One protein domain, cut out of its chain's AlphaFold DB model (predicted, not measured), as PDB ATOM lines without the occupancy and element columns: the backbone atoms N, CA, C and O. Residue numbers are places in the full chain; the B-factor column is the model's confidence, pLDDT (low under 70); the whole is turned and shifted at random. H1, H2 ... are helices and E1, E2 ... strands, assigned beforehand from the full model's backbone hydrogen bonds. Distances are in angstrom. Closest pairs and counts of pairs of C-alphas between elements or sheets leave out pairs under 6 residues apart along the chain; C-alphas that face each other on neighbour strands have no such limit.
ATOM      1  N   PRO A 161     -31.786 -40.831 -16.846       89.69
ATOM      2  CA  PRO A 161     -32.412 -41.040 -15.549       89.69
ATOM      3  C   PRO A 161     -31.336 -41.234 -14.480       89.69
ATOM      4  O   PRO A 161     -30.325 -41.901 -14.717       89.69
ATOM      5  N   VAL A 162     -31.572 -40.695 -13.291       89.88
ATOM      6  CA  VAL A 162     -30.788 -40.945 -12.081       89.88
ATOM      7  C   VAL A 162     -31.721 -41.358 -10.954       89.88
ATOM      8  O   VAL A 162     -32.740 -40.713 -10.705       89.88
ATOM      9  N   THR A 163     -31.397 -42.452 -10.272       89.69
ATOM     10  CA  THR A 163     -32.232 -42.963  -9.181       89.69
ATOM     11  C   THR A 163     -31.882 -42.229  -7.894       89.69
ATOM     12  O   THR A 163     -30.753 -42.303  -7.411       89.69
ATOM     13  N   CYS A 164     -32.855 -41.527  -7.314       89.50
ATOM     14  CA  CYS A 164     -32.664 -40.847  -6.042       89.50
ATOM     15  C   CYS A 164     -32.345 -41.870  -4.934       89.50
ATOM     16  O   CYS A 164     -33.167 -42.758  -4.689       89.50
ATOM     17  N   PRO A 165     -31.231 -41.724  -4.193       86.19
ATOM     18  CA  PRO A 165     -30.854 -42.668  -3.139       86.19
ATOM     19  C   PRO A 165     -31.830 -42.680  -1.950       86.19
ATOM     20  O   PRO A 165     -31.789 -43.589  -1.125       86.19
ATOM     21  N   MET A 166     -32.723 -41.688  -1.877       85.38
ATOM     22  CA  MET A 166     -33.594 -41.448  -0.727       85.38
ATOM     23  C   MET A 166     -34.998 -41.990  -0.870       85.38
ATOM     24  O   MET A 166     -35.552 -42.543   0.073       85.38
ATOM     25  N   CYS A 167     -35.595 -41.786  -2.038       87.81
ATOM     26  CA  CYS A 167     -36.967 -42.208  -2.300       87.81
ATOM     27  C   CYS A 167     -37.077 -43.152  -3.496       87.81
ATOM     28  O   CYS A 167     -38.191 -43.476  -3.893       87.81
ATOM     29  N   SER A 168     -35.945 -43.546  -4.093       88.38
ATOM     30  CA  SER A 168     -35.870 -44.399  -5.287       88.38
ATOM     31  C   SER A 168     -36.589 -43.844  -6.522       88.38
ATOM     32  O   SER A 168     -36.682 -44.531  -7.534       88.38
ATOM     33  N   HIS A 169     -37.070 -42.599  -6.474       90.50
ATOM     34  CA  HIS A 169     -37.663 -41.921  -7.619       90.50
ATOM     35  C   HIS A 169     -36.591 -41.610  -8.666       90.50
ATOM     36  O   HIS A 169     -35.505 -41.140  -8.319       90.50
ATOM     37  N   GLU A 170     -36.905 -41.845  -9.938       91.56
ATOM     38  CA  GLU A 170     -36.030 -41.470 -11.046       91.56
ATOM     39  C   GLU A 170     -36.220 -39.993 -11.402       91.56
ATOM     40  O   GLU A 170     -37.325 -39.538 -11.688       91.56
ATOM     41  N   THR A 171     -35.126 -39.240 -11.388       91.00
ATOM     42  CA  THR A 171     -35.067 -37.854 -11.857       91.00
ATOM     43  C   THR A 171     -34.309 -37.813 -13.181       91.00
ATOM     44  O   THR A 171     -33.309 -38.505 -13.338       91.00
ATOM     45  N   MET A 172     -34.771 -37.014 -14.143       91.88
ATOM     46  CA  MET A 172     -34.140 -36.908 -15.461       91.88
ATOM     47  C   MET A 172     -33.120 -35.768 -15.499       91.88
ATOM     48  O   MET A 172     -33.422 -34.636 -15.128       91.88
ATOM     49  N   LEU A 173     -31.914 -36.059 -15.983       91.62
ATOM     50  CA  LEU A 173     -30.922 -35.055 -16.361       91.62
ATOM     51  C   LEU A 173     -31.112 -34.718 -17.843       91.62
ATOM     52  O   LEU A 173     -30.788 -35.529 -18.705       91.62
ATOM     53  N   GLU A 174     -31.648 -33.533 -18.127       89.25
ATOM     54  CA  GLU A 174     -32.141 -33.125 -19.459       89.25
ATOM     55  C   GLU A 174     -31.059 -32.559 -20.400       89.25
ATOM     56  O   GLU A 174     -31.300 -32.374 -21.589       89.25
ATOM     57  N   SER A 175     -29.867 -32.231 -19.889       89.75
ATOM     58  CA  SER A 175     -28.816 -31.574 -20.681       89.75
ATOM     59  C   SER A 175     -27.475 -32.284 -20.573       89.75
ATOM     60  O   SER A 175     -27.129 -32.828 -19.525       89.75
ATOM     61  N   SER A 176     -26.671 -32.207 -21.638       88.62
ATOM     62  CA  SER A 176     -25.310 -32.753 -21.662       88.62
ATOM     63  C   SER A 176     -24.441 -32.216 -20.524       88.62
ATOM     64  O   SER A 176     -23.662 -32.967 -19.945       88.62
ATOM     65  N   SER A 177     -24.589 -30.936 -20.165       90.69
ATOM     66  CA  SER A 177     -23.862 -30.333 -19.043       90.69
ATOM     67  C   SER A 177     -24.315 -30.885 -17.692       90.69
ATOM     68  O   SER A 177     -23.468 -31.156 -16.849       90.69
ATOM     69  N   ALA A 178     -25.618 -31.109 -17.488       92.25
ATOM     70  CA  ALA A 178     -26.125 -31.740 -16.269       92.25
ATOM     71  C   ALA A 178     -25.665 -33.201 -16.149       92.25
ATOM     72  O   ALA A 178     -25.238 -33.621 -15.078       92.25
ATOM     73  N   ILE A 179     -25.700 -33.955 -17.254       91.19
ATOM     74  CA  ILE A 179     -25.256 -35.354 -17.311       91.19
ATOM     75  C   ILE A 179     -23.774 -35.462 -16.966       91.19
ATOM     76  O   ILE A 179     -23.411 -36.185 -16.043       91.19
ATOM     77  N   VAL A 180     -22.921 -34.724 -17.676       92.00
ATOM     78  CA  VAL A 180     -21.469 -34.753 -17.455       92.00
ATOM     79  C   VAL A 180     -21.118 -34.175 -16.086       92.00
ATOM     80  O   VAL A 180     -20.301 -34.749 -15.372       92.00
ATOM     81  N   GLY A 181     -21.788 -33.095 -15.673       93.44
ATOM     82  CA  GLY A 181     -21.653 -32.525 -14.338       93.44
ATOM     83  C   GLY A 181     -21.883 -33.569 -13.250       93.44
ATOM     84  O   GLY A 181     -21.026 -33.753 -12.393       93.44
ATOM     85  N   PHE A 182     -22.995 -34.300 -13.320       92.12
ATOM     86  CA  PHE A 182     -23.340 -35.321 -12.334       92.12
ATOM     87  C   PHE A 182     -22.446 -36.570 -12.423       92.12
ATOM     88  O   PHE A 182     -21.920 -37.025 -11.409       92.12
ATOM     89  N   ARG A 183     -22.268 -37.138 -13.626       89.62
ATOM     90  CA  ARG A 183     -21.582 -38.427 -13.841       89.62
ATOM     91  C   ARG A 183     -20.058 -38.329 -13.769       89.62
ATOM     92  O   ARG A 183     -19.419 -39.282 -13.328       89.62
ATOM     93  N   VAL A 184     -19.474 -37.227 -14.231       89.69
ATOM     94  CA  VAL A 184     -18.015 -37.094 -14.396       89.69
ATOM     95  C   VAL A 184     -17.428 -36.117 -13.387       89.69
ATOM     96  O   VAL A 184     -16.389 -36.397 -12.799       89.69
ATOM     97  N   HIS A 185     -18.088 -34.981 -13.158       90.19
ATOM     98  CA  HIS A 185     -17.552 -33.919 -12.297       90.19
ATOM     99  C   HIS A 185     -18.076 -33.954 -10.855       90.19
ATOM    100  O   HIS A 185     -17.669 -33.131 -10.039       90.19
ATOM    101  N   GLY A 186     -18.957 -34.904 -10.521       87.31
ATOM    102  CA  GLY A 186     -19.483 -35.081  -9.166       87.31
ATOM    103  C   GLY A 186     -20.423 -33.966  -8.700       87.31
ATOM    104  O   GLY A 186     -20.634 -33.814  -7.500       87.31
ATOM    105  N   HIS A 187     -20.990 -33.179  -9.619       92.31
ATOM    106  CA  HIS A 187     -21.999 -32.182  -9.277       92.31
ATOM    107  C   HIS A 187     -23.254 -32.849  -8.704       92.31
ATOM    108  O   HIS A 187     -23.638 -33.955  -9.095       92.31
ATOM    109  N   SER A 188     -23.919 -32.148  -7.790       92.25
ATOM    110  CA  SER A 188     -25.201 -32.569  -7.246       92.25
ATOM    111  C   SER A 188     -26.357 -32.312  -8.219       92.25
ATOM    112  O   SER A 188     -26.274 -31.513  -9.154       92.25
ATOM    113  N   THR A 189     -27.462 -33.013  -7.986       93.06
ATOM    114  CA  THR A 189     -28.772 -32.779  -8.595       93.06
ATOM    115  C   THR A 189     -29.862 -32.863  -7.530       93.06
ATOM    116  O   THR A 189     -29.664 -33.456  -6.467       93.06
ATOM    117  N   THR A 190     -31.032 -32.299  -7.816       93.56
ATOM    118  CA  THR A 190     -32.166 -32.265  -6.886       93.56
ATOM    119  C   THR A 190     -33.247 -33.238  -7.329       93.56
ATOM    120  O   THR A 190     -33.750 -33.160  -8.449       93.56
ATOM    121  N   CYS A 191     -33.655 -34.136  -6.433       92.88
ATOM    122  CA  CYS A 191     -34.740 -35.069  -6.697       92.88
ATOM    123  C   CYS A 191     -36.064 -34.329  -6.926       92.88
ATOM    124  O   CYS A 191     -36.539 -33.591  -6.063       92.88
ATOM    125  N   THR A 192     -36.720 -34.626  -8.043       94.62
ATOM    126  CA  THR A 192     -38.029 -34.073  -8.430       94.62
ATOM    127  C   THR A 192     -39.186 -34.497  -7.521       94.62
ATOM    128  O   THR A 192     -40.241 -33.873  -7.557       94.62
ATOM    129  N   HIS A 193     -39.003 -35.533  -6.695       94.31
ATOM    130  CA  HIS A 193     -40.042 -36.067  -5.812       94.31
ATOM    131  C   HIS A 193     -39.838 -35.691  -4.339       94.31
ATOM    132  O   HIS A 193     -40.707 -35.073  -3.730       94.31
ATOM    133  N   CYS A 194     -38.699 -36.051  -3.735       92.00
ATOM    134  CA  CYS A 194     -38.464 -35.782  -2.311       92.00
ATOM    135  C   CYS A 194     -37.717 -34.468  -2.038       92.00
ATOM    136  O   CYS A 194     -37.604 -34.089  -0.867       92.00
ATOM    137  N   SER A 195     -37.237 -33.790  -3.087       92.19
ATOM    138  CA  SER A 195     -36.424 -32.564  -3.028       92.19
ATOM    139  C   SER A 195     -35.057 -32.724  -2.358       92.19
ATOM    140  O   SER A 195     -34.421 -31.722  -2.053       92.19
ATOM    141  N   ALA A 196     -34.594 -33.956  -2.122       89.56
ATOM    142  CA  ALA A 196     -33.236 -34.193  -1.642       89.56
ATOM    143  C   ALA A 196     -32.222 -33.810  -2.728       89.56
ATOM    144  O   ALA A 196     -32.393 -34.183  -3.891       89.56
ATOM    145  N   GLU A 197     -31.174 -33.095  -2.337       91.75
ATOM    146  CA  GLU A 197     -30.007 -32.828  -3.173       91.75
ATOM    147  C   GLU A 197     -28.998 -33.963  -2.990       91.75
ATOM    148  O   GLU A 197     -28.667 -34.311  -1.861       91.75
ATOM    149  N   PHE A 198     -28.530 -34.573  -4.077       89.31
ATOM    150  CA  PHE A 198     -27.605 -35.703  -4.028       89.31
ATOM    151  C   PHE A 198     -26.644 -35.694  -5.218       89.31
ATOM    152  O   PHE A 198     -26.946 -35.153  -6.275       89.31
ATOM    153  N   ALA A 199     -25.491 -36.333  -5.050       88.69
ATOM    154  CA  ALA A 199     -24.451 -36.513  -6.069       88.69
ATOM    155  C   ALA A 199     -24.161 -38.010  -6.291       88.69
ATOM    156  O   ALA A 199     -24.690 -38.859  -5.568       88.69
ATOM    157  N   LEU A 200     -23.304 -38.351  -7.256       85.19
ATOM    158  CA  LEU A 200     -22.981 -39.744  -7.601       85.19
ATOM    159  C   LEU A 200     -22.449 -40.564  -6.411       85.19
ATOM    160  O   LEU A 200     -22.844 -41.712  -6.224       85.19
ATOM    161  N   GLU A 201     -21.630 -39.958  -5.552       80.81
ATOM    162  CA  GLU A 201     -21.115 -40.581  -4.322       80.81
ATOM    163  C   GLU A 201     -22.225 -41.036  -3.362       80.81
ATOM    164  O   GLU A 201     -22.098 -42.042  -2.663       80.81
ATOM    165  N   HIS A 202     -23.360 -40.343  -3.370       84.31
ATOM    166  CA  HIS A 202     -24.499 -40.698  -2.547       84.31
ATOM    167  C   HIS A 202     -25.291 -41.875  -3.123       84.31
ATOM    168  O   HIS A 202     -25.776 -42.726  -2.377       84.31
ATOM    169  N   VAL A 203     -25.406 -41.942  -4.454       83.56
ATOM    170  CA  VAL A 203     -25.963 -43.108  -5.159       83.56
ATOM    171  C   VAL A 203     -25.087 -44.331  -4.892       83.56
ATOM    172  O   VAL A 203     -25.598 -45.398  -4.558       83.56
ATOM    173  N   ALA A 204     -23.768 -44.154  -4.965       79.75
ATOM    174  CA  ALA A 204     -22.789 -45.175  -4.627       79.75
ATOM    175  C   ALA A 204     -22.981 -45.678  -3.189       79.75
ATOM    176  O   ALA A 204     -23.081 -46.884  -2.967       79.75
ATOM    177  N   ALA A 205     -23.090 -44.766  -2.216       77.44
ATOM    178  CA  ALA A 205     -23.292 -45.113  -0.808       77.44
ATOM    179  C   ALA A 205     -24.592 -45.883  -0.584       77.44
ATOM    180  O   ALA A 205     -24.592 -46.895   0.116       77.44
ATOM    181  N   LYS A 206     -25.683 -45.471  -1.235       79.38
ATOM    182  CA  LYS A 206     -26.948 -46.204  -1.183       79.38
ATOM    183  C   LYS A 206     -26.820 -47.620  -1.743       79.38
ATOM    184  O   LYS A 206     -27.274 -48.547  -1.085       79.38
ATOM    185  N   ARG A 207     -26.173 -47.798  -2.899       77.88
ATOM    186  CA  ARG A 207     -25.927 -49.127  -3.490       77.88
ATOM    187  C   ARG A 207     -25.107 -50.021  -2.563       77.88
ATOM    188  O   ARG A 207     -25.477 -51.163  -2.333       77.88
ATOM    189  N   PHE A 208     -24.043 -49.482  -1.972       75.88
ATOM    190  CA  PHE A 208     -23.239 -50.210  -0.990       75.88
ATOM    191  C   PHE A 208     -24.068 -50.643   0.228       75.88
ATOM    192  O   PHE A 208     -23.959 -51.780   0.685       75.88
ATOM    193  N   LEU A 209     -24.923 -49.754   0.745       73.81
ATOM    194  CA  LEU A 209     -25.842 -50.076   1.838       73.81
ATOM    195  C   LEU A 209     -26.876 -51.134   1.433       73.81
ATOM    196  O   LEU A 209     -27.170 -52.019   2.234       73.81
ATOM    197  N   ASP A 210     -27.399 -51.077   0.210       74.69
ATOM    198  CA  ASP A 210     -28.329 -52.083  -0.302       74.69
ATOM    199  C   ASP A 210     -27.659 -53.453  -0.399       74.69
ATOM    200  O   ASP A 210     -28.184 -54.403   0.172       74.69
ATOM    201  N   ASP A 211     -26.464 -53.544  -0.987       73.00
ATOM    202  CA  ASP A 211     -25.690 -54.789  -1.067       73.00
ATOM    203  C   ASP A 211     -25.402 -55.382   0.323       73.00
ATOM    204  O   ASP A 211     -25.500 -56.597   0.535       73.00
ATOM    205  N   LEU A 212     -25.088 -54.526   1.308       68.81
ATOM    206  CA  LEU A 212     -24.934 -54.932   2.709       68.81
ATOM    207  C   LEU A 212     -26.210 -55.573   3.271       68.81
ATOM    208  O   LEU A 212     -26.124 -56.531   4.047       68.81
ATOM    209  N   ILE A 213     -27.381 -55.036   2.919       68.00
ATOM    210  CA  ILE A 213     -28.683 -55.415   3.478       68.00
ATOM    211  C   ILE A 213     -29.286 -56.628   2.762       68.00
ATOM    212  O   ILE A 213     -29.725 -57.561   3.443       68.00
ATOM    213  N   THR A 214     -29.322 -56.627   1.427       65.25
ATOM    214  CA  THR A 214     -29.978 -57.661   0.606       65.25
ATOM    215  C   THR A 214     -29.217 -58.980   0.636       65.25
ATOM    216  O   THR A 214     -29.825 -60.040   0.501       65.25
ATOM    217  N   ARG A 215     -27.904 -58.942   0.914       56.81
ATOM    218  CA  ARG A 215     -27.012 -60.117   0.937       56.81
ATOM    219  C   ARG A 215     -26.940 -60.847  -0.403       56.81
ATOM    220  O   ARG A 215     -26.536 -62.010  -0.432       56.81
ATOM    221  N   GLU A 216     -27.327 -60.191  -1.492       53.66
ATOM    222  CA  GLU A 216     -27.372 -60.801  -2.823       53.66
ATOM    223  C   GLU A 216     -25.971 -61.110  -3.370       53.66
ATOM    224  O   GLU A 216     -25.839 -61.890  -4.308       53.66
ATOM    225  N   TYR A 217     -24.908 -60.597  -2.734       51.38
ATOM    226  CA  TYR A 217     -23.541 -60.771  -3.210       51.38
ATOM    227  C   TYR A 217     -22.599 -61.453  -2.200       51.38
ATOM    228  O   TYR A 217     -22.382 -60.998  -1.074       51.38
ATOM    229  N   GLN A 218     -21.977 -62.546  -2.654       46.88
ATOM    230  CA  GLN A 218     -20.778 -63.144  -2.066       46.88
ATOM    231  C   GLN A 218     -19.606 -62.973  -3.045       46.88
ATOM    232  O   GLN A 218     -19.440 -63.812  -3.930       46.88
ATOM    233  N   PRO A 219     -18.742 -61.957  -2.886       45.72
ATOM    234  CA  PRO A 219     -17.500 -61.925  -3.638       45.72
ATOM    235  C   PRO A 219     -16.591 -63.033  -3.106       45.72
ATOM    236  O   PRO A 219     -16.067 -62.932  -1.991       45.72
ATOM    237  N   SER A 220     -16.382 -64.089  -3.889       38.00
ATOM    238  CA  SER A 220     -15.454 -65.172  -3.539       38.00
ATOM    239  C   SER A 220     -14.013 -64.660  -3.361       38.00
ATOM    240  O   SER A 220     -13.284 -65.202  -2.532       38.00
ATOM    241  N   ALA A 221     -13.637 -63.558  -4.027       38.56
ATOM    242  CA  ALA A 221     -12.321 -62.924  -3.903       38.56
ATOM    243  C   ALA A 221     -12.231 -61.815  -2.823       38.56
ATOM    244  O   ALA A 221     -11.212 -61.702  -2.144       38.56
ATOM    245  N   ASN A 222     -13.294 -61.034  -2.576       44.41
ATOM    246  CA  ASN A 222     -13.231 -59.871  -1.663       44.41
ATOM    247  C   ASN A 222     -13.614 -60.172  -0.204       44.41
ATOM    248  O   ASN A 222     -13.458 -59.305   0.660       44.41
ATOM    249  N   ARG A 223     -14.080 -61.387   0.124       39.06
ATOM    250  CA  ARG A 223     -14.515 -61.739   1.491       39.06
ATOM    251  C   ARG A 223     -13.398 -61.587   2.533       39.06
ATOM    252  O   ARG A 223     -13.671 -61.137   3.645       39.06
ATOM    253  N   ALA A 224     -12.152 -61.910   2.177       39.66
ATOM    254  CA  ALA A 224     -10.998 -61.765   3.068       39.66
ATOM    255  C   ALA A 224     -10.556 -60.298   3.239       39.66
ATOM    256  O   ALA A 224     -10.188 -59.891   4.339       39.66
ATOM    257  N   MET A 225     -10.642 -59.481   2.180       46.97
ATOM    258  CA  MET A 225     -10.265 -58.061   2.221       46.97
ATOM    259  C   MET A 225     -11.309 -57.194   2.941       46.97
ATOM    260  O   MET A 225     -10.939 -56.382   3.786       46.97
ATOM    261  N   LEU A 226     -12.608 -57.427   2.704       46.62
ATOM    262  CA  LEU A 226     -13.707 -56.768   3.429       46.62
ATOM    263  C   LEU A 226     -13.718 -57.126   4.922       46.62
ATOM    264  O   LEU A 226     -14.042 -56.283   5.760       46.62
ATOM    265  N   ALA A 227     -13.285 -58.339   5.288       44.66
ATOM    266  CA  ALA A 227     -13.204 -58.771   6.683       44.66
ATOM    267  C   ALA A 227     -12.206 -58.003   7.550       44.66
ATOM    268  O   ALA A 227     -12.397 -57.876   8.764       44.66
ATOM    269  N   ASN A 228     -11.179 -57.416   6.941       48.25
ATOM    270  CA  ASN A 228     -10.163 -56.685   7.687       48.25
ATOM    271  C   ASN A 228     -10.606 -55.268   8.082       48.25
ATOM    272  O   ASN A 228     -10.037 -54.692   9.012       48.25
ATOM    273  N   VAL A 229     -11.688 -54.747   7.500       47.19
ATOM    274  CA  VAL A 229     -12.085 -53.332   7.638       47.19
ATOM    275  C   VAL A 229     -13.179 -53.112   8.687       47.19
ATOM    276  O   VAL A 229     -13.231 -52.065   9.331       47.19
ATOM    277  N   PHE A 230     -13.982 -54.129   8.991       50.69
ATOM    278  CA  PHE A 230     -15.055 -54.029   9.987       50.69
ATOM    279  C   PHE A 230     -14.686 -54.735  11.304       50.69
ATOM    280  O   PHE A 230     -13.967 -55.739  11.306       50.69
ATOM    281  N   VAL A 231     -15.069 -54.170  12.462       41.91
ATOM    282  CA  VAL A 231     -14.769 -54.727  13.805       41.91
ATOM    283  C   VAL A 231     -15.437 -56.104  13.941       41.91
ATOM    284  O   VAL A 231     -16.626 -56.222  13.675       41.91
ATOM    285  N   ARG A 232     -14.651 -57.128  14.323       46.41
ATOM    286  CA  ARG A 232     -15.012 -58.549  14.554       46.41
ATOM    287  C   ARG A 232     -16.502 -58.813  14.854       46.41
ATOM    288  O   ARG A 232     -16.989 -58.301  15.854       46.41
ATOM    289  N   SER A 233     -17.154 -59.704  14.090       42.09
ATOM    290  CA  SER A 233     -18.345 -60.499  14.495       42.09
ATOM    291  C   SER A 233     -18.814 -61.439  13.357       42.09
ATOM    292  O   SER A 233     -18.251 -61.348  12.272       42.09
ATOM    293  N   PRO A 234     -19.839 -62.306  13.511       51.50
ATOM    294  CA  PRO A 234     -20.565 -62.929  12.395       51.50
ATOM    295  C   PRO A 234     -21.211 -61.813  11.546       51.50
ATOM    296  O   PRO A 234     -22.133 -61.127  11.980       51.50
ATOM    297  N   MET A 235     -20.622 -61.526  10.385       52.91
ATOM    298  CA  MET A 235     -20.125 -60.162  10.141       52.91
ATOM    299  C   MET A 235     -20.997 -59.238   9.276       52.91
ATOM    300  O   MET A 235     -20.864 -58.025   9.390       52.91
ATOM    301  N   TRP A 236     -21.892 -59.765   8.435       51.53
ATOM    302  CA  TRP A 236     -22.693 -58.929   7.522       51.53
ATOM    303  C   TRP A 236     -24.028 -58.509   8.123       51.53
ATOM    304  O   TRP A 236     -24.374 -57.337   8.084       51.53
ATOM    305  N   SER A 237     -24.751 -59.431   8.763       55.31
ATOM    306  CA  SER A 237     -26.055 -59.128   9.363       55.31
ATOM    307  C   SER A 237     -25.951 -58.059  10.449       55.31
ATOM    308  O   SER A 237     -26.743 -57.126  10.460       55.31
ATOM    309  N   ALA A 238     -24.942 -58.147  11.320       61.62
ATOM    310  CA  ALA A 238     -24.720 -57.149  12.364       61.62
ATOM    311  C   ALA A 238     -24.315 -55.781  11.788       61.62
ATOM    312  O   ALA A 238     -24.753 -54.750  12.296       61.62
ATOM    313  N   LEU A 239     -23.510 -55.771  10.719       61.38
ATOM    314  CA  LEU A 239     -23.083 -54.549  10.040       61.38
ATOM    315  C   LEU A 239     -24.255 -53.875   9.318       61.38
ATOM    316  O   LEU A 239     -24.460 -52.682   9.505       61.38
ATOM    317  N   ALA A 240     -25.062 -54.642   8.585       63.50
ATOM    318  CA  ALA A 240     -26.275 -54.172   7.922       63.50
ATOM    319  C   ALA A 240     -27.291 -53.610   8.929       63.50
ATOM    320  O   ALA A 240     -27.801 -52.509   8.742       63.50
ATOM    321  N   THR A 241     -27.532 -54.310  10.046       68.56
ATOM    322  CA  THR A 241     -28.418 -53.823  11.118       68.56
ATOM    323  C   THR A 241     -27.879 -52.546  11.769       68.56
ATOM    324  O   THR A 241     -28.639 -51.599  11.988       68.56
ATOM    325  N   LYS A 242     -26.571 -52.479  12.058       69.25
ATOM    326  CA  LYS A 242     -25.943 -51.283  12.636       69.25
ATOM    327  C   LYS A 242     -25.995 -50.103  11.665       69.25
ATOM    328  O   LYS A 242     -26.324 -49.002  12.099       69.25
ATOM    329  N   ALA A 243     -25.716 -50.323  10.381       67.81
ATOM    330  CA  ALA A 243     -25.797 -49.301   9.344       67.81
ATOM    331  C   ALA A 243     -27.232 -48.769   9.209       67.81
ATOM    332  O   ALA A 243     -27.437 -47.569   9.348       67.81
ATOM    333  N   ALA A 244     -28.231 -49.651   9.094       68.38
ATOM    334  CA  ALA A 244     -29.642 -49.266   9.008       68.38
ATOM    335  C   ALA A 244     -30.134 -48.454  10.224       68.38
ATOM    336  O   ALA A 244     -30.982 -47.579  10.081       68.38
ATOM    337  N   THR A 245     -29.597 -48.724  11.420       69.38
ATOM    338  CA  THR A 245     -29.972 -48.011  12.656       69.38
ATOM    339  C   THR A 245     -29.232 -46.679  12.808       69.38
ATOM    340  O   THR A 245     -29.800 -45.702  13.285       69.38
ATOM    341  N   THR A 246     -27.950 -46.639  12.435       65.69
ATOM    342  CA  THR A 246     -27.074 -45.470  12.646       65.69
ATOM    343  C   THR A 246     -27.207 -44.441  11.527       65.69
ATOM    344  O   THR A 246     -26.963 -43.260  11.750       65.69
ATOM    345  N   MET A 247     -27.592 -44.885  10.332       66.00
ATOM    346  CA  MET A 247     -27.689 -44.067   9.128       66.00
ATOM    347  C   MET A 247     -29.119 -44.111   8.588       66.00
ATOM    348  O   MET A 247     -29.381 -44.756   7.569       66.00
ATOM    349  N   PRO A 248     -30.076 -43.460   9.273       63.75
ATOM    350  CA  PRO A 248     -31.395 -43.282   8.700       63.75
ATOM    351  C   PRO A 248     -31.245 -42.492   7.399       63.75
ATOM    352  O   PRO A 248     -30.688 -41.395   7.379       63.75
ATOM    353  N   LEU A 249     -31.742 -43.060   6.304       65.19
ATOM    354  CA  LEU A 249     -31.849 -42.366   5.030       65.19
ATOM    355  C   LEU A 249     -32.884 -41.232   5.197       65.19
ATOM    356  O   LEU A 249     -34.085 -41.435   5.026       65.19
ATOM    357  N   THR A 250     -32.417 -40.030   5.551       66.12
ATOM    358  CA  THR A 250     -33.216 -38.793   5.626       66.12
ATOM    359  C   THR A 250     -32.977 -37.897   4.412       66.12
ATOM    360  O   THR A 250     -31.974 -38.047   3.731       66.12
ATOM    361  N   LYS A 251     -33.851 -36.917   4.141       62.88
ATOM    362  CA  LYS A 251     -33.653 -35.971   3.021       62.88
ATOM    363  C   LYS A 251     -32.297 -35.233   3.040       62.88
ATOM    364  O   LYS A 251     -31.933 -34.666   2.016       62.88
ATOM    365  N   ASP A 252     -31.598 -35.224   4.177       67.50
ATOM    366  CA  ASP A 252     -30.230 -34.729   4.317       67.50
ATOM    367  C   ASP A 252     -29.208 -35.833   3.999       67.50
ATOM    368  O   ASP A 252     -29.161 -36.882   4.647       67.50
ATOM    369  N   MET A 253     -28.378 -35.557   2.995       66.44
ATOM    370  CA  MET A 253     -27.375 -36.468   2.456       66.44
ATOM    371  C   MET A 253     -26.002 -36.361   3.131       66.44
ATOM    372  O   MET A 253     -25.176 -37.260   2.961       66.44
ATOM    373  N   SER A 254     -25.763 -35.312   3.928       64.62
ATOM    374  CA  SER A 254     -24.447 -35.004   4.508       64.62
ATOM    375  C   SER A 254     -23.886 -36.125   5.394       64.62
ATOM    376  O   SER A 254     -22.674 -36.328   5.451       64.62
ATOM    377  N   GLY A 255     -24.763 -36.903   6.037       63.72
ATOM    378  CA  GLY A 255     -24.389 -38.034   6.890       63.72
ATOM    379  C   GLY A 255     -24.198 -39.371   6.165       63.72
ATOM    380  O   GLY A 255     -23.674 -40.305   6.764       63.72
ATOM    381  N   VAL A 256     -24.604 -39.503   4.894       65.31
ATOM    382  CA  VAL A 256     -24.583 -40.794   4.172       65.31
ATOM    383  C   VAL A 256     -23.160 -41.209   3.767       65.31
ATOM    384  O   VAL A 256     -22.867 -42.397   3.648       65.31
ATOM    385  N   LEU A 257     -22.254 -40.245   3.596       67.69
ATOM    386  CA  LEU A 257     -20.850 -40.497   3.249       67.69
ATOM    387  C   LEU A 257     -19.951 -40.685   4.479       67.69
ATOM    388  O   LEU A 257     -18.840 -41.209   4.358       67.69
ATOM    389  N   ASP A 258     -20.414 -40.279   5.664       70.12
ATOM    390  CA  ASP A 258     -19.654 -40.427   6.902       70.12
ATOM    391  C   ASP A 258     -19.961 -41.756   7.604       70.12
ATOM    392  O   ASP A 258     -20.806 -41.868   8.490       70.12
ATOM    393  N   MET A 259     -19.202 -42.785   7.235       69.31
ATOM    394  CA  MET A 259     -19.274 -44.100   7.875       69.31
ATOM    395  C   MET A 259     -18.445 -44.220   9.166       69.31
ATOM    396  O   MET A 259     -18.317 -45.329   9.697       69.31
ATOM    397  N   ALA A 260     -17.858 -43.138   9.697       71.19
ATOM    398  CA  ALA A 260     -17.013 -43.196  10.898       71.19
ATOM    399  C   ALA A 260     -17.697 -43.886  12.094       71.19
ATOM    400  O   ALA A 260     -17.022 -44.657  12.779       71.19
ATOM    401  N   PRO A 261     -19.018 -43.717  12.332       69.19
ATOM    402  CA  PRO A 261     -19.715 -44.411  13.419       69.19
ATOM    403  C   PRO A 261     -19.760 -45.946  13.273       69.19
ATOM    404  O   PRO A 261     -19.983 -46.681  14.247       69.19
ATOM    405  N   VAL A 262     -19.578 -46.457  12.051       66.00
ATOM    406  CA  VAL A 262     -19.769 -47.871  11.695       66.00
ATOM    407  C   VAL A 262     -18.437 -48.581  11.408       66.00
ATOM    408  O   VAL A 262     -18.313 -49.774  11.696       66.00
ATOM    409  N   LEU A 263     -17.428 -47.860  10.911       68.69
ATOM    410  CA  LEU A 263     -16.103 -48.389  10.570       68.69
ATOM    411  C   LEU A 263     -15.183 -48.588  11.786       68.69
ATOM    412  O   LEU A 263     -15.335 -47.954  12.830       68.69
ATOM    413  N   LYS A 264     -14.161 -49.445  11.636       67.88
ATOM    414  CA  LYS A 264     -13.001 -49.436  12.545       67.88
ATOM    415  C   LYS A 264     -12.314 -48.061  12.495       67.88
ATOM    416  O   LYS A 264     -12.206 -47.485  11.407       67.88
ATOM    417  N   PRO A 265     -11.745 -47.581  13.617       75.44
ATOM    418  CA  PRO A 265     -10.860 -46.421  13.597       75.44
ATOM    419  C   PRO A 265      -9.775 -46.571  12.521       75.44
ATOM    420  O   PRO A 265      -9.166 -47.633  12.391       75.44
ATOM    421  N   GLY A 266      -9.561 -45.522  11.722       74.25
ATOM    422  CA  GLY A 266      -8.557 -45.507  10.652       74.25
ATOM    423  C   GLY A 266      -8.963 -46.182   9.335       74.25
ATOM    424  O   GLY A 266      -8.191 -46.127   8.385       74.25
ATOM    425  N   MET A 267     -10.160 -46.772   9.225       73.06
ATOM    426  CA  MET A 267     -10.619 -47.416   7.980       73.06
ATOM    427  C   MET A 267     -11.335 -46.481   6.999       73.06
ATOM    428  O   MET A 267     -11.665 -46.896   5.891       73.06
ATOM    429  N   GLN A 268     -11.539 -45.214   7.364       75.06
ATOM    430  CA  GLN A 268     -12.177 -44.221   6.495       75.06
ATOM    431  C   GLN A 268     -11.500 -44.059   5.115       75.06
ATOM    432  O   GLN A 268     -12.208 -44.050   4.111       75.06
ATOM    433  N   PRO A 269     -10.156 -44.002   4.994       74.38
ATOM    434  CA  PRO A 269      -9.499 -43.944   3.685       74.38
ATOM    435  C   PRO A 269      -9.772 -45.175   2.812       74.38
ATOM    436  O   PRO A 269      -9.943 -45.061   1.602       74.38
ATOM    437  N   TRP A 270      -9.847 -46.358   3.425       68.38
ATOM    438  CA  TRP A 270     -10.152 -47.590   2.706       68.38
ATOM    439  C   TRP A 270     -11.623 -47.656   2.290       68.38
ATOM    440  O   TRP A 270     -11.927 -48.062   1.172       68.38
ATOM    441  N   PHE A 271     -12.536 -47.185   3.145       70.38
ATOM    442  CA  PHE A 271     -13.944 -47.036   2.788       70.38
ATOM    443  C   PHE A 271     -14.124 -46.095   1.595       70.38
ATOM    444  O   PHE A 271     -14.791 -46.467   0.638       70.38
ATOM    445  N   LYS A 272     -13.445 -44.941   1.577       73.12
ATOM    446  CA  LYS A 272     -13.441 -44.046   0.406       73.12
ATOM    447  C   LYS A 272     -13.005 -44.763  -0.879       73.12
ATOM    448  O   LYS A 272     -13.585 -44.519  -1.930       73.12
ATOM    449  N   ARG A 273     -12.043 -45.691  -0.791       69.56
ATOM    450  CA  ARG A 273     -11.598 -46.524  -1.923       69.56
ATOM    451  C   ARG A 273     -12.623 -47.581  -2.350       69.56
ATOM    452  O   ARG A 273     -12.722 -47.876  -3.533       69.56
ATOM    453  N   ILE A 274     -13.402 -48.149  -1.430       68.56
ATOM    454  CA  ILE A 274     -14.570 -48.959  -1.819       68.56
ATOM    455  C   ILE A 274     -15.595 -48.090  -2.526       68.56
ATOM    456  O   ILE A 274     -16.113 -48.472  -3.570       68.56
ATOM    457  N   MET A 275     -15.889 -46.921  -1.965       72.62
ATOM    458  CA  MET A 275     -16.932 -46.061  -2.498       72.62
ATOM    459  C   MET A 275     -16.619 -45.561  -3.899       72.62
ATOM    460  O   MET A 275     -17.544 -45.430  -4.694       72.62
ATOM    461  N   SER A 276     -15.342 -45.381  -4.247       68.12
ATOM    462  CA  SER A 276     -14.963 -45.093  -5.630       68.12
ATOM    463  C   SER A 276     -15.331 -46.220  -6.601       68.12
ATOM    464  O   SER A 276     -15.663 -45.921  -7.739       68.12
ATOM    465  N   LEU A 277     -15.354 -47.491  -6.170       65.69
ATOM    466  CA  LEU A 277     -15.824 -48.609  -7.006       65.69
ATOM    467  C   LEU A 277     -17.343 -48.552  -7.212       65.69
ATOM    468  O   LEU A 277     -17.830 -48.767  -8.312       65.69
ATOM    469  N   TYR A 278     -18.098 -48.205  -6.169       70.94
ATOM    470  CA  TYR A 278     -19.551 -48.030  -6.274       70.94
ATOM    471  C   TYR A 278     -19.943 -46.773  -7.072       70.94
ATOM    472  O   TYR A 278     -21.015 -46.739  -7.678       70.94
ATOM    473  N   ALA A 279     -19.092 -45.743  -7.065       69.06
ATOM    474  CA  ALA A 279     -19.273 -44.505  -7.822       69.06
ATOM    475  C   ALA A 279     -18.848 -44.634  -9.290       69.06
ATOM    476  O   ALA A 279     -19.334 -43.874 -10.118       69.06
ATOM    477  N   ALA A 280     -17.998 -45.609  -9.623       59.53
ATOM    478  CA  ALA A 280     -17.631 -45.935 -11.000       59.53
ATOM    479  C   ALA A 280     -18.824 -46.439 -11.839       59.53
ATOM    480  O   ALA A 280     -18.781 -46.418 -13.068       59.53
ATOM    481  N   ALA A 281     -19.903 -46.870 -11.182       60.44
ATOM    482  CA  ALA A 281     -21.108 -47.357 -11.826       60.44
ATOM    483  C   ALA A 281     -21.962 -46.234 -12.436       60.44
ATOM    484  O   ALA A 281     -22.100 -45.147 -11.872       60.44
TER     485      ALA A 281
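AT A GLANCE: This is residues 161 to 281 of the 406 residues of an uncharacterized protein of Catenaria anguillulae PL171 (UniProt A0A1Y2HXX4). Helix H2 runs through the middle of an elongated body, with H4 and H5 packed on it; a small head of the hairpin E1 and E2 with H1 makes one end, and short H3 lies toward the other. Residues 216 to 225 stick out. The 121 printed residues hold two strands, then five helices, in the order E1 E2 H1 H2 H3 H4 H5; under half are in named elements, and the class is mostly helix, with one antiparallel sheet, E1 - E2. The whole is compact, with a radius of gyration of the C-alphas of 15.1 A and spans of 46 by 27 by 26 A.

HOW THE PARTS SIT: Start at E1, residues 161 to 163, and E2, residues 170 to 173, an antiparallel hairpin at 138 degrees; N 162 and O 171 are within hydrogen-bond range, 2.8 A. H1, residues 176 to 183, is close to but not clearly touching H2, residues 200 to 214; their closest C-alphas, Phe 182 and Leu 200, are 6.5 A apart. H3, residues 223 to 227, is apart from H2. H4, residues 235 to 246, touches H2 at residues 209 to 213 alone, closest at C-alphas 213 and 240, 5.2 A, at a steep tilt of 54 degrees, opposite ways. H5, residues 268 to 279, touches H2 with residues 275 to 279 alone, closest at C-alphas 204 and 278, 4.6 A, about perpendicular at 85 degrees. Every O i to N i+4 pair is within hydrogen-bond range in H1, H2 and H3; H4 and H5 have 7 of 8 each.

IN THESE COORDINATES: Find C-alpha 161 at (-32.412, -41.040, -15.549), where E1 begins. H2 runs 20.9 A from C-alpha 200 at (-22.981, -39.744, -7.601); H4 spans 16.4 A, and H5 runs 16.0 A to C-alpha 279 at (-19.273, -44.505, -7.822).

THE WHOLE: The farthest C-alphas, Ser 175 and Ser 233, are 46.7 A apart. The printed part has no cut; the links H1 to H2 and H4 to H5 are long. Mean pLDDT of the printed part is 72.3, and residues 212 to 257 are among those under 70.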